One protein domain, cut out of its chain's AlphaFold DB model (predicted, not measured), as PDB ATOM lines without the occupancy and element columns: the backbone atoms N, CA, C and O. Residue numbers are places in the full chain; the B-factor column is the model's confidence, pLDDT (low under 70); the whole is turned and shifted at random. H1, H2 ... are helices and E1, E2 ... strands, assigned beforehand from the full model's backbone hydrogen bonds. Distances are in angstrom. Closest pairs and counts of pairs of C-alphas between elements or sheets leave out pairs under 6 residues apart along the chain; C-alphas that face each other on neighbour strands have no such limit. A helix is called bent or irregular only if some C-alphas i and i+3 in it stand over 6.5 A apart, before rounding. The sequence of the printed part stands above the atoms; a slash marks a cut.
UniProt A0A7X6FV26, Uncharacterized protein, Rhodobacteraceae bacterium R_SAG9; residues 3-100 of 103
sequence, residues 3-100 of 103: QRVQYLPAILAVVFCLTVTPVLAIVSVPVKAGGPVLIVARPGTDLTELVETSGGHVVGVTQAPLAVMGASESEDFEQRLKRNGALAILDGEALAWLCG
ATOM      1  N   GLN A   3     142.941 164.132 140.697       58.38
ATOM      2  CA  GLN A   3     141.848 164.417 141.635       58.38
ATOM      3  C   GLN A   3     141.865 163.545 142.907       58.38
ATOM      4  O   GLN A   3     141.427 163.992 143.959       58.38
ATOM      5  N   ARG A   4     142.393 162.310 142.849       59.91
ATOM      6  CA  ARG A   4     142.426 161.390 144.008       59.91
ATOM      7  C   ARG A   4     143.421 161.810 145.095       59.91
ATOM      8  O   ARG A   4     143.191 161.527 146.264       59.91
ATOM      9  N   VAL A   5     144.498 162.501 144.720       61.06
ATOM     10  CA  VAL A   5     145.561 162.921 145.652       61.06
ATOM     11  C   VAL A   5     145.127 164.138 146.479       61.06
ATOM     12  O   VAL A   5     145.529 164.271 147.629       61.06
ATOM     13  N   GLN A   6     144.234 164.977 145.940       69.69
ATOM     14  CA  GLN A   6     143.735 166.179 146.615       69.69
ATOM     15  C   GLN A   6     142.808 165.878 147.804       69.69
ATOM     16  O   GLN A   6     142.821 166.613 148.787       69.69
ATOM     17  N   TYR A   7     142.023 164.797 147.747       75.56
ATOM     18  CA  TYR A   7     141.111 164.420 148.837       75.56
ATOM     19  C   TYR A   7     141.756 163.517 149.889       75.56
ATOM     20  O   TYR A   7     141.214 163.370 150.978       75.56
ATOM     21  N   LEU A   8     142.918 162.936 149.593       78.88
ATOM     22  CA  LEU A   8     143.663 162.060 150.496       78.88
ATOM     23  C   LEU A   8     143.952 162.706 151.874       78.88
ATOM     24  O   LEU A   8     143.650 162.062 152.880       78.88
ATOM     25  N   PRO A   9     144.426 163.967 151.980       80.69
ATOM     26  CA  PRO A   9     144.617 164.615 153.281       80.69
ATOM     27  C   PRO A   9     143.296 164.903 154.009       80.69
ATOM     28  O   PRO A   9     143.236 164.767 155.226       80.69
ATOM     29  N   ALA A  10     142.226 165.249 153.284       83.25
ATOM     30  CA  ALA A  10     140.907 165.473 153.878       83.25
ATOM     31  C   ALA A  10     140.306 164.171 154.433       83.25
ATOM     32  O   ALA A  10     139.782 164.154 155.542       83.25
ATOM     33  N   ILE A  11     140.440 163.065 153.696       84.81
ATOM     34  CA  ILE A  11     139.991 161.740 154.138       84.81
ATOM     35  C   ILE A  11     140.799 161.289 155.361       84.81
ATOM     36  O   ILE A  11     140.208 160.847 156.340       84.81
ATOM     37  N   LEU A  12     142.128 161.455 155.353       85.31
ATOM     38  CA  LEU A  12     142.970 161.149 156.516       85.31
ATOM     39  C   LEU A  12     142.595 161.987 157.742       85.31
ATOM     40  O   LEU A  12     142.497 161.435 158.832       85.31
ATOM     41  N   ALA A  13     142.341 163.286 157.572       82.50
ATOM     42  CA  ALA A  13     141.930 164.157 158.668       82.50
ATOM     43  C   ALA A  13     140.581 163.729 159.266       82.50
ATOM     44  O   ALA A  13     140.440 163.689 160.486       82.50
ATOM     45  N   VAL A  14     139.608 163.351 158.430       85.44
ATOM     46  CA  VAL A  14     138.298 162.860 158.889       85.44
ATOM     47  C   VAL A  14     138.430 161.520 159.610       85.44
ATOM     48  O   VAL A  14     137.877 161.360 160.695       85.44
ATOM     49  N   VAL A  15     139.197 160.575 159.063       85.25
ATOM     50  CA  VAL A  15     139.445 159.272 159.706       85.25
ATOM     51  C   VAL A  15     140.172 159.451 161.041       85.25
ATOM     52  O   VAL A  15     139.796 158.834 162.038       85.25
ATOM     53  N   PHE A  16     141.171 160.331 161.093       81.31
ATOM     54  CA  PHE A  16     141.881 160.657 162.327       81.31
ATOM     55  C   PHE A  16     140.937 161.285 163.357       81.31
ATOM     56  O   PHE A  16     140.900 160.842 164.496       81.31
ATOM     57  N   CYS A  17     140.101 162.245 162.959       79.44
ATOM     58  CA  CYS A  17     139.134 162.866 163.862       79.44
ATOM     59  C   CYS A  17     138.142 161.832 164.421       79.44
ATOM     60  O   CYS A  17     137.999 161.702 165.631       79.44
ATOM     61  N   LEU A  18     137.549 160.995 163.564       81.25
ATOM     62  CA  LEU A  18     136.576 159.978 163.982       81.25
ATOM     63  C   LEU A  18     137.152 158.922 164.937       81.25
ATOM     64  O   LEU A  18     136.417 158.378 165.756       81.25
ATOM     65  N   THR A  19     138.447 158.623 164.838       77.00
ATOM     66  CA  THR A  19     139.110 157.612 165.679       77.00
ATOM     67  C   THR A  19     139.693 158.192 166.962       77.00
ATOM     68  O   THR A  19     139.664 157.541 168.002       77.00
ATOM     69  N   VAL A  20     140.190 159.426 166.917       72.12
ATOM     70  CA  VAL A  20     140.903 160.060 168.030       72.12
ATOM     71  C   VAL A  20     139.941 160.728 169.011       72.12
ATOM     72  O   VAL A  20     140.183 160.688 170.215       72.12
ATOM     73  N   THR A  21     138.812 161.274 168.544       72.00
ATOM     74  CA  THR A  21     137.803 161.897 169.414       72.00
ATOM     75  C   THR A  21     137.235 160.962 170.494       72.00
ATOM     76  O   THR A  21     137.231 161.378 171.651       72.00
ATOM     77  N   PRO A  22     136.788 159.721 170.205       66.88
ATOM     78  CA  PRO A  22     136.271 158.838 171.254       66.88
ATOM     79  C   PRO A  22     137.361 158.416 172.245       66.88
ATOM     80  O   PRO A  22     137.106 158.350 173.444       66.88
ATOM     81  N   VAL A  23     138.591 158.199 171.769       67.75
ATOM     82  CA  VAL A  23     139.733 157.859 172.631       67.75
ATOM     83  C   VAL A  23     140.043 159.011 173.585       67.75
ATOM     84  O   VAL A  23     140.181 158.790 174.785       67.75
ATOM     85  N   LEU A  24     140.086 160.251 173.086       60.75
ATOM     86  CA  LEU A  24     140.273 161.422 173.940       60.75
ATOM     87  C   LEU A  24     139.115 161.619 174.910       60.75
ATOM     88  O   LEU A  24     139.373 161.934 176.063       60.75
ATOM     89  N   ALA A  25     137.866 161.417 174.487       65.69
ATOM     90  CA  ALA A  25     136.714 161.570 175.371       65.69
ATOM     91  C   ALA A  25     136.808 160.648 176.596       65.69
ATOM     92  O   ALA A  25     136.544 161.100 177.703       65.69
ATOM     93  N   ILE A  26     137.262 159.403 176.411       63.41
ATOM     94  CA  ILE A  26     137.451 158.430 177.499       63.41
ATOM     95  C   ILE A  26     138.628 158.824 178.403       63.41
ATOM     96  O   ILE A  26     138.515 158.765 179.622       63.41
ATOM     97  N   VAL A  27     139.745 159.276 177.825       63.22
ATOM     98  CA  VAL A  27     140.937 159.695 178.592       63.22
ATOM     99  C   VAL A  27     140.712 161.011 179.352       63.22
ATOM    100  O   VAL A  27     141.385 161.274 180.343       63.22
ATOM    101  N   SER A  28     139.775 161.845 178.895       58.78
ATOM    102  CA  SER A  28     139.486 163.158 179.491       58.78
ATOM    103  C   SER A  28     138.507 163.100 180.660       58.78
ATOM    104  O   SER A  28     138.271 164.138 181.281       58.78
ATOM    105  N   VAL A  29     137.886 161.946 180.927       64.56
ATOM    106  CA  VAL A  29     136.930 161.835 182.032       64.56
ATOM    107  C   VAL A  29     137.695 162.037 183.340       64.56
ATOM    108  O   VAL A  29     138.644 161.294 183.598       64.56
ATOM    109  N   PRO A  30     137.329 163.046 184.152       60.62
ATOM    110  CA  PRO A  30     137.962 163.252 185.442       60.62
ATOM    111  C   PRO A  30     137.724 162.018 186.303       60.62
ATOM    112  O   PRO A  30     136.597 161.534 186.416       60.62
ATOM    113  N   VAL A  31     138.803 161.517 186.891       65.44
ATOM    114  CA  VAL A  31     138.768 160.342 187.748       65.44
ATOM    115  C   VAL A  31     137.947 160.672 188.990       65.44
ATOM    116  O   VAL A  31     138.210 161.659 189.681       65.44
ATOM    117  N   LYS A  32     136.921 159.869 189.268       65.88
ATOM    118  CA  LYS A  32     136.031 160.108 190.403       65.88
ATOM    119  C   LYS A  32     136.764 159.767 191.701       65.88
ATOM    120  O   LYS A  32     137.248 158.649 191.884       65.88
ATOM    121  N   ALA A  33     136.860 160.738 192.609       62.28
ATOM    122  CA  ALA A  33     137.500 160.536 193.907       62.28
ATOM    123  C   ALA A  33     136.798 159.408 194.689       62.28
ATOM    124  O   ALA A  33     135.568 159.354 194.739       62.28
ATOM    125  N   GLY A  34     137.581 158.495 195.271       66.25
ATOM    126  CA  GLY A  34     137.077 157.332 196.011       66.25
ATOM    127  C   GLY A  34     136.685 156.117 195.156       66.25
ATOM    128  O   GLY A  34     136.380 155.069 195.719       66.25
ATOM    129  N   GLY A  35     136.705 156.224 193.823       76.50
ATOM    130  CA  GLY A  35     136.446 155.104 192.914       76.50
ATOM    131  C   GLY A  35     137.697 154.269 192.596       76.50
ATOM    132  O   GLY A  35     138.823 154.720 192.824       76.50
ATOM    133  N   PRO A  36     137.532 153.047 192.055       82.81
ATOM    134  CA  PRO A  36     138.641 152.282 191.501       82.81
ATOM    135  C   PRO A  36     139.179 152.967 190.241       82.81
ATOM    136  O   PRO A  36     138.421 153.421 189.385       82.81
ATOM    137  N   VAL A  37     140.500 153.002 190.103       88.00
ATOM    138  CA  VAL A  37     141.197 153.641 188.984       88.00
ATOM    139  C   VAL A  37     142.188 152.655 188.383       88.00
ATOM    140  O   VAL A  37     142.863 151.917 189.103       88.00
ATOM    141  N   LEU A  38     142.277 152.619 187.057       87.44
ATOM    142  CA  LEU A  38     143.270 151.822 186.350       87.44
ATOM    143  C   LEU A  38     144.514 152.676 186.108       87.44
ATOM    144  O   LEU A  38     144.459 153.716 185.453       87.44
ATOM    145  N   ILE A  39     145.641 152.215 186.629       89.50
ATOM    146  CA  ILE A  39     146.921 152.916 186.611       89.50
ATOM    147  C   ILE A  39     147.824 152.197 185.632       89.50
ATOM    148  O   ILE A  39     148.063 151.002 185.784       89.50
ATOM    149  N   VAL A  40     148.338 152.925 184.645       89.25
ATOM    150  CA  VAL A  40     149.272 152.410 183.643       89.25
ATOM    151  C   VAL A  40     150.652 152.993 183.909       89.25
ATOM    152  O   VAL A  40     150.798 154.214 184.000       89.25
ATOM    153  N   ALA A  41     151.677 152.148 183.992       89.56
ATOM    154  CA  ALA A  41     153.063 152.574 184.183       89.56
ATOM    155  C   ALA A  41     153.995 151.977 183.123       89.56
ATOM    156  O   ALA A  41     153.583 151.233 182.228       89.56
ATOM    157  N   ARG A  42     155.275 152.354 183.191       87.06
ATOM    158  CA  ARG A  42     156.291 151.814 182.287       87.06
ATOM    159  C   ARG A  42     156.549 150.328 182.571       87.06
ATOM    160  O   ARG A  42     156.405 149.884 183.709       87.06
ATOM    161  N   PRO A  43     157.003 149.568 181.558       84.00
ATOM    162  CA  PRO A  43     157.473 148.207 181.776       84.00
ATOM    163  C   PRO A  43     158.587 148.185 182.833       84.00
ATOM    164  O   PRO A  43     159.518 148.988 182.760       84.00
ATOM    165  N   GLY A  44     158.497 147.266 183.797       80.88
ATOM    166  CA  GLY A  44     159.483 147.114 184.875       80.88
ATOM    167  C   GLY A  44     159.297 148.056 186.071       80.88
ATOM    168  O   GLY A  44     160.116 148.021 186.983       80.88
ATOM    169  N   THR A  45     158.251 148.889 186.091       85.69
ATOM    170  CA  THR A  45     157.833 149.620 187.299       85.69
ATOM    171  C   THR A  45     157.074 148.681 188.236       85.69
ATOM    172  O   THR A  45     156.185 147.961 187.781       85.69
ATOM    173  N   ASP A  46     157.389 148.708 189.534       88.56
ATOM    174  CA  ASP A  46     156.561 148.039 190.536       88.56
ATOM    175  C   ASP A  46     155.252 148.821 190.699       88.56
ATOM    176  O   ASP A  46     155.189 149.904 191.283       88.56
ATOM    177  N   LEU A  47     154.199 148.278 190.094       87.19
ATOM    178  CA  LEU A  47     152.869 148.872 190.090       87.19
ATOM    179  C   LEU A  47     152.248 148.905 191.494       87.19
ATOM    180  O   LEU A  47     151.451 149.795 191.777       87.19
ATOM    181  N   THR A  48     152.611 147.962 192.364       88.56
ATOM    182  CA  THR A  48     152.106 147.900 193.740       88.56
ATOM    183  C   THR A  48     152.756 148.999 194.566       88.56
ATOM    184  O   THR A  48     152.053 149.812 195.164       88.56
ATOM    185  N   GLU A  49     154.086 149.108 194.496       90.31
ATOM    186  CA  GLU A  49     154.836 150.177 195.162       90.31
ATOM    187  C   GLU A  49     154.376 151.561 194.680       90.31
ATOM    188  O   GLU A  49     154.177 152.472 195.484       90.31
ATOM    189  N   LEU A  50     154.121 151.730 193.377       89.88
ATOM    190  CA  LEU A  50     153.606 152.979 192.812       89.88
ATOM    191  C   LEU A  50     152.252 153.386 193.421       89.88
ATOM    192  O   LEU A  50     152.027 154.565 193.706       89.88
ATOM    193  N   VAL A  51     151.343 152.430 193.613       90.25
ATOM    194  CA  VAL A  51     150.018 152.671 194.207       90.25
ATOM    195  C   VAL A  51     150.142 153.009 195.692       90.25
ATOM    196  O   VAL A  51     149.560 153.998 196.147       90.25
ATOM    197  N   GLU A  52     150.933 152.234 196.431       90.44
ATOM    198  CA  GLU A  52     151.118 152.391 197.876       90.44
ATOM    199  C   GLU A  52     151.829 153.703 198.224       90.44
ATOM    200  O   GLU A  52     151.357 154.466 199.069       90.44
ATOM    201  N   THR A  53     152.906 154.046 197.511       91.44
ATOM    202  CA  THR A  53     153.622 155.329 197.677       91.44
ATOM    203  C   THR A  53     152.771 156.536 197.285       91.44
ATOM    204  O   THR A  53     152.980 157.645 197.779       91.44
ATOM    205  N   SER A  54     151.768 156.332 196.428       88.56
ATOM    206  CA  SER A  54     150.777 157.354 196.085       88.56
ATOM    207  C   SER A  54     149.664 157.483 197.134       88.56
ATOM    208  O   SER A  54     148.811 158.365 197.005       88.56
ATOM    209  N   GLY A  55     149.672 156.671 198.197       87.38
ATOM    210  CA  GLY A  55     148.670 156.683 199.267       87.38
ATOM    211  C   GLY A  55     147.367 155.977 198.887       87.38
ATOM    212  O   GLY A  55     146.293 156.366 199.349       87.38
ATOM    213  N   GLY A  56     147.444 154.999 197.987       89.00
ATOM    214  CA  GLY A  56     146.342 154.110 197.640       89.00
ATOM    215  C   GLY A  56     146.641 152.668 198.025       89.00
ATOM    216  O   GLY A  56     147.661 152.360 198.636       89.00
ATOM    217  N   HIS A  57     145.741 151.777 197.638       89.88
ATOM    218  CA  HIS A  57     145.913 150.333 197.749       89.88
ATOM    219  C   HIS A  57     145.511 149.663 196.436       89.88
ATOM    220  O   HIS A  57     144.641 150.155 195.713       89.88
ATOM    221  N   VAL A  58     146.168 148.551 196.107       89.94
ATOM    222  CA  VAL A  58     145.847 147.756 194.918       89.94
ATOM    223  C   VAL A  58     144.504 147.052 195.115       89.94
ATOM    224  O   VAL A  58     144.232 146.488 196.173       89.94
ATOM    225  N   VAL A  59     143.669 147.079 194.079       86.44
ATOM    226  CA  VAL A  59     142.351 146.443 194.045       86.44
ATOM    227  C   VAL A  59     142.363 145.335 192.993       86.44
ATOM    228  O   VAL A  59     142.734 145.554 191.844       86.44
ATOM    229  N   GLY A  60     141.915 144.141 193.378       76.12
ATOM    230  CA  GLY A  60     141.799 142.990 192.482       76.12
ATOM    231  C   GLY A  60     142.992 142.031 192.524       76.12
ATOM    232  O   GLY A  60     144.066 142.337 193.028       76.12
ATOM    233  N   VAL A  61     142.762 140.821 192.007       66.62
ATOM    234  CA  VAL A  61     143.729 139.707 192.037       66.62
ATOM    235  C   VAL A  61     144.587 139.614 190.776       66.62
ATOM    236  O   VAL A  61     145.633 138.973 190.780       66.62
ATOM    237  N   THR A  62     144.137 140.223 189.679       74.38
ATOM    238  CA  THR A  62     144.794 140.126 188.376       74.38
ATOM    239  C   THR A  62     145.527 141.421 188.077       74.38
ATOM    240  O   THR A  62     144.903 142.462 187.882       74.38
ATOM    241  N   GLN A  63     146.854 141.346 188.013       74.94
ATOM    242  CA  GLN A  63     147.706 142.457 187.597       74.94
ATOM    243  C   GLN A  63     148.088 142.274 186.128       74.94
ATOM    244  O   GLN A  63     148.527 141.195 185.721       74.94
ATOM    245  N   ALA A  64     147.912 143.318 185.320       83.00
ATOM    246  CA  ALA A  64     148.426 143.327 183.959       83.00
ATOM    247  C   ALA A  64     149.900 143.771 183.973       83.00
ATOM    248  O   ALA A  64     150.289 144.565 184.829       83.00
ATOM    249  N   PRO A  65     150.729 143.351 182.999       80.81
ATOM    250  CA  PRO A  65     152.160 143.683 182.981       80.81
ATOM    251  C   PRO A  65     152.479 145.185 182.993       80.81
ATOM    252  O   PRO A  65     153.585 145.578 183.348       80.81
ATOM    253  N   LEU A  66     151.530 146.012 182.549       85.88
ATOM    254  CA  LEU A  66     151.673 147.465 182.448       85.88
ATOM    255  C   LEU A  66     150.626 148.224 183.259       85.88
ATOM    256  O   LEU A  66     150.693 149.450 183.305       85.88
ATOM    257  N   ALA A  67     149.641 147.529 183.837       87.88
ATOM    258  CA  ALA A  67     148.510 148.187 184.466       87.88
ATOM    259  C   ALA A  67     148.000 147.450 185.702       87.88
ATOM    260  O   ALA A  67     147.891 146.224 185.723       87.88
ATOM    261  N   VAL A  68     147.639 148.224 186.717       89.94
ATOM    262  CA  VAL A  68     147.045 147.729 187.958       89.94
ATOM    263  C   VAL A  68     145.834 148.575 188.312       89.94
ATOM    264  O   VAL A  68     145.803 149.771 188.028       89.94
ATOM    265  N   MET A  69     144.828 147.959 188.922       88.50
ATOM    266  CA  MET A  69     143.719 148.700 189.500       88.50
ATOM    267  C   MET A  69     144.073 149.079 190.937       88.50
ATOM    268  O   MET A  69     144.598 148.264 191.693       88.50
ATOM    269  N   GLY A  70     143.810 150.324 191.312       89.19
ATOM    270  CA  GLY A  70     144.006 150.815 192.669       89.19
ATOM    271  C   GLY A  70     142.854 151.705 193.101       89.19
ATOM    272  O   GLY A  70     142.089 152.185 192.270       89.19
ATOM    273  N   ALA A  71     142.726 151.927 194.399       88.44
ATOM    274  CA  ALA A  71     141.775 152.874 194.961       88.44
ATOM    275  C   ALA A  71     142.440 153.684 196.075       88.44
ATOM    276  O   ALA A  71     143.409 153.256 196.705       88.44
ATOM    277  N   SER A  72     141.920 154.883 196.307       86.88
ATOM    278  CA  SER A  72     142.308 155.739 197.423       86.88
ATOM    279  C   SER A  72     141.126 156.616 197.806       86.88
ATOM    280  O   SER A  72     140.381 157.073 196.941       86.88
ATOM    281  N   GLU A  73     140.980 156.888 199.098       83.94
ATOM    282  CA  GLU A  73     139.973 157.822 199.618       83.94
ATOM    283  C   GLU A  73     140.383 159.291 199.427       83.94
ATOM    284  O   GLU A  73     139.599 160.203 199.669       83.94
ATOM    285  N   SER A  74     141.627 159.538 199.012       83.56
ATOM    286  CA  SER A  74     142.169 160.889 198.896       83.56
ATOM    287  C   SER A  74     141.932 161.509 197.518       83.56
ATOM    288  O   SER A  74     142.220 160.903 196.486       83.56
ATOM    289  N   GLU A  75     141.481 162.763 197.502       81.75
ATOM    290  CA  GLU A  75     141.197 163.516 196.271       81.75
ATOM    291  C   GLU A  75     142.472 163.817 195.453       81.75
ATOM    292  O   GLU A  75     142.432 163.891 194.228       81.75
ATOM    293  N   ASP A  76     143.635 163.898 196.111       86.00
ATOM    294  CA  ASP A  76     144.932 164.154 195.465       86.00
ATOM    295  C   ASP A  76     145.583 162.907 194.840       86.00
ATOM    296  O   ASP A  76     146.699 162.980 194.312       86.00
ATOM    297  N   PHE A  77     144.934 161.741 194.922       85.62
ATOM    298  CA  PHE A  77     145.525 160.461 194.529       85.62
ATOM    299  C   PHE A  77     146.004 160.441 193.074       85.62
ATOM    300  O   PHE A  77     147.150 160.072 192.806       85.62
ATOM    301  N   GLU A  78     145.178 160.922 192.141       85.12
ATOM    302  CA  GLU A  78     145.531 161.012 190.719       85.12
ATOM    303  C   GLU A  78     146.783 161.878 190.512       85.12
ATOM    304  O   GLU A  78     147.689 161.545 189.744       85.12
ATOM    305  N   GLN A  79     146.864 162.992 191.236       87.31
ATOM    306  CA  GLN A  79     147.969 163.928 191.107       87.31
ATOM    307  C   GLN A  79     149.275 163.336 191.653       87.31
ATOM    308  O   GLN A  79     150.336 163.546 191.059       87.31
ATOM    309  N   ARG A  80     149.211 162.558 192.741       88.62
ATOM    310  CA  ARG A  80     150.370 161.841 193.295       88.62
ATOM    311  C   ARG A  80     150.825 160.699 192.388       88.62
ATOM    312  O   ARG A  80     152.019 160.606 192.130       88.62
ATOM    313  N   LEU A  81     149.902 159.937 191.801       88.81
ATOM    314  CA  LEU A  81     150.219 158.902 190.809       88.81
ATOM    315  C   LEU A  81     150.973 159.473 189.600       88.81
ATOM    316  O   LEU A  81     152.005 158.930 189.204       88.81
ATOM    317  N   LYS A  82     150.511 160.602 189.043       87.94
ATOM    318  CA  LYS A  82     151.210 161.285 187.935       87.94
ATOM    319  C   LYS A  82     152.616 161.733 188.339       87.94
ATOM    320  O   LYS A  82     153.550 161.573 187.558       87.94
ATOM    321  N   ARG A  83     152.787 162.269 189.554       89.19
ATOM    322  CA  ARG A  83     154.107 162.683 190.077       89.19
ATOM    323  C   ARG A  83     155.040 161.498 190.317       89.19
ATOM    324  O   ARG A  83     156.234 161.623 190.065       89.19
ATOM    325  N   ASN A  84     154.495 160.364 190.746       87.94
ATOM    326  CA  ASN A  84     155.250 159.144 191.023       87.94
ATOM    327  C   ASN A  84     155.558 158.324 189.753       87.94
ATOM    328  O   ASN A  84     156.276 157.332 189.825       87.94
ATOM    329  N   GLY A  85     155.085 158.760 188.578       85.50
ATOM    330  CA  GLY A  85     155.495 158.209 187.283       85.50
ATOM    331  C   GLY A  85     154.439 157.381 186.550       85.50
ATOM    332  O   GLY A  85     154.786 156.677 185.599       85.50
ATOM    333  N   ALA A  86     153.164 157.469 186.941       89.06
ATOM    334  CA  ALA A  86     152.073 156.904 186.152       89.06
ATOM    335  C   ALA A  86     152.016 157.562 184.760       89.06
ATOM    336  O   ALA A  86     152.050 158.786 184.627       89.06
ATOM    337  N   LEU A  87     151.920 156.739 183.716       86.19
ATOM    338  CA  LEU A  87     151.806 157.182 182.325       86.19
ATOM    339  C   LEU A  87     150.382 157.611 181.985       86.19
ATOM    340  O   LEU A  87     150.179 158.600 181.286       86.19
ATOM    341  N   ALA A  88     149.408 156.838 182.455       85.44
ATOM    342  CA  ALA A  88     147.996 157.107 182.258       85.44
ATOM    343  C   ALA A  88     147.207 156.619 183.469       85.44
ATOM    344  O   ALA A  88     147.583 155.643 184.121       85.44
ATOM    345  N   ILE A  89     146.118 157.319 183.757       86.56
ATOM    346  CA  ILE A  89     145.186 156.989 184.827       86.56
ATOM    347  C   ILE A  89     143.807 157.058 184.195       86.56
ATOM    348  O   ILE A  89     143.484 158.038 183.525       86.56
ATOM    349  N   LEU A  90     143.047 155.984 184.337       84.00
ATOM    350  CA  LEU A  90     141.742 155.816 183.718       84.00
ATOM    351  C   LEU A  90     140.728 155.524 184.816       84.00
ATOM    352  O   LEU A  90     141.003 154.748 185.732       84.00
ATOM    353  N   ASP A  91     139.556 156.136 184.714       82.38
ATOM    354  CA  ASP A  91     138.467 155.894 185.649       82.38
ATOM    355  C   ASP A  91     137.918 154.466 185.477       82.38
ATOM    356  O   ASP A  91     137.595 154.032 184.365       82.38
ATOM    357  N   GLY A  92     137.861 153.703 186.571       79.12
ATOM    358  CA  GLY A  92     137.417 152.312 186.546       79.12
ATOM    359  C   GLY A  92     135.933 152.165 186.218       79.12
ATOM    360  O   GLY A  92     135.559 151.183 185.581       79.12
ATOM    361  N   GLU A  93     135.100 153.144 186.578       78.31
ATOM    362  CA  GLU A  93     133.664 153.166 186.277       78.31
ATOM    363  C   GLU A  93     133.446 153.415 184.772       78.31
ATOM    364  O   GLU A  93     132.690 152.696 184.112       78.31
ATOM    365  N   ALA A  94     134.207 154.349 184.187       75.88
ATOM    366  CA  ALA A  94     134.216 154.592 182.744       75.88
ATOM    367  C   ALA A  94     134.696 153.368 181.941       75.88
ATOM    368  O   ALA A  94     134.145 153.058 180.881       75.88
ATOM    369  N   LEU A  95     135.700 152.640 182.443       77.00
ATOM    370  CA  LEU A  95     136.167 151.399 181.819       77.00
ATOM    371  C   LEU A  95     135.163 150.253 181.964       77.00
ATOM    372  O   LEU A  95     135.017 149.452 181.041       77.00
ATOM    373  N   ALA A  96     134.447 150.176 183.083       77.12
ATOM    374  CA  ALA A  96     133.444 149.142 183.308       77.12
ATOM    375  C   ALA A  96     132.301 149.227 182.276       77.12
ATOM    376  O   ALA A  96     131.827 148.198 181.783       77.12
ATOM    377  N   TRP A  97     131.955 150.442 181.833       75.00
ATOM    378  CA  TRP A  97     131.002 150.653 180.740       75.00
ATOM    379  C   TRP A  97     131.433 149.979 179.423       75.00
ATOM    380  O   TRP A  97     130.593 149.415 178.722       75.00
ATOM    381  N   LEU A  98     132.737 149.943 179.112       74.00
ATOM    382  CA  LEU A  98     133.265 149.228 177.936       74.00
ATOM    383  C   LEU A  98     133.147 147.705 178.071       74.00
ATOM    384  O   LEU A  98     133.033 147.001 177.070       74.00
ATOM    385  N   CYS A  99     133.145 147.198 179.303       75.19
ATOM    386  CA  CYS A  99     132.952 145.782 179.608       75.19
ATOM    387  C   CYS A  99     131.467 145.376 179.640       75.19
ATOM    388  O   CYS A  99     131.162 144.222 179.933       75.19
ATOM    389  N   GLY A 100     130.539 146.306 179.374       71.06
ATOM    390  CA  GLY A 100     129.100 146.064 179.478       71.06
ATOM    391  C   GLY A 100     128.615 145.850 180.913       71.06
ATOM    392  O   GLY A 100     127.510 145.348 181.110       71.06
TER     393      GLY A 100
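This is residues 3 to 100 of the 103 residues of an uncharacterized protein of Rhodobacteraceae bacterium R_SAG9 (UniProt A0A7X6FV26). A long helix, H1, sticks out with its residues 3 to 25 as an arm from a compact head, a three-stranded sheet with H2 and H3 over one face and H4 on the opposite face. The printed part has 98 residues, with four named helices and three named strands in the order H1, E1, H2, E2, H3, E3, H4. The antiparallel sheet runs E2, E1, E3; the class is mixed. The whole is loose, with a radius of gyration of the C-alphas of 17.2 A and spans of 58 by 28 by 24 A.

Start at H1, residues 3 to 27, which has a kink of 28 degrees near residue 20 and only grazes the sheet with residues 26 to 27. Next comes the inner strand E1, residues 37 to 40. H2, residues 47 to 53, is over E2, residues 67 to 71; their closest C-alphas, of Leu 47 and Val 68, are 6.3 A apart. Between E1 and E2, N 37 and O 70 are within hydrogen-bond range at 2.8 A. H3, residues 77 to 84, is over E1 and touches H2; their closest C-alphas, of Leu 50 and Asn 84, are 6.6 A apart. E3, residues 88 to 91, pairs with E1, N 38 to O 90 at 2.8 A. E2, H3 and E3 form a split strand-helix-strand unit, its strands running the same way with E1 between them and its crossover right-handed. H4, residues 92 to 98, is over none of the strands, but only just: 2 of its C-alphas fall on E1. O i to N i+4 pairs are within hydrogen-bond range throughout H2 and H3, in 15 of 21 in H1 and 2 of 3 in H4.

Find C-alpha 3 at (141.848, 164.417, 141.635); H1, only just irregular with C-alphas 6 and 9 at 6.9 A, runs 37.3 A. E1 spans 9.8 A, H2 10.0 A, E2 13.3 A, H3 10.4 A, E3 10.2 A and H4 10.0 A, to C-alpha 98 at (133.265, 149.228, 177.936).

The two farthest C-alphas, of Gln 3 and Gly 55, are 58.5 A apart. The printed part has no cut, and the link from H2 to E2 is long. The model's pLDDT is under 70 at residues 3 to 6, 22 to 34 and 61.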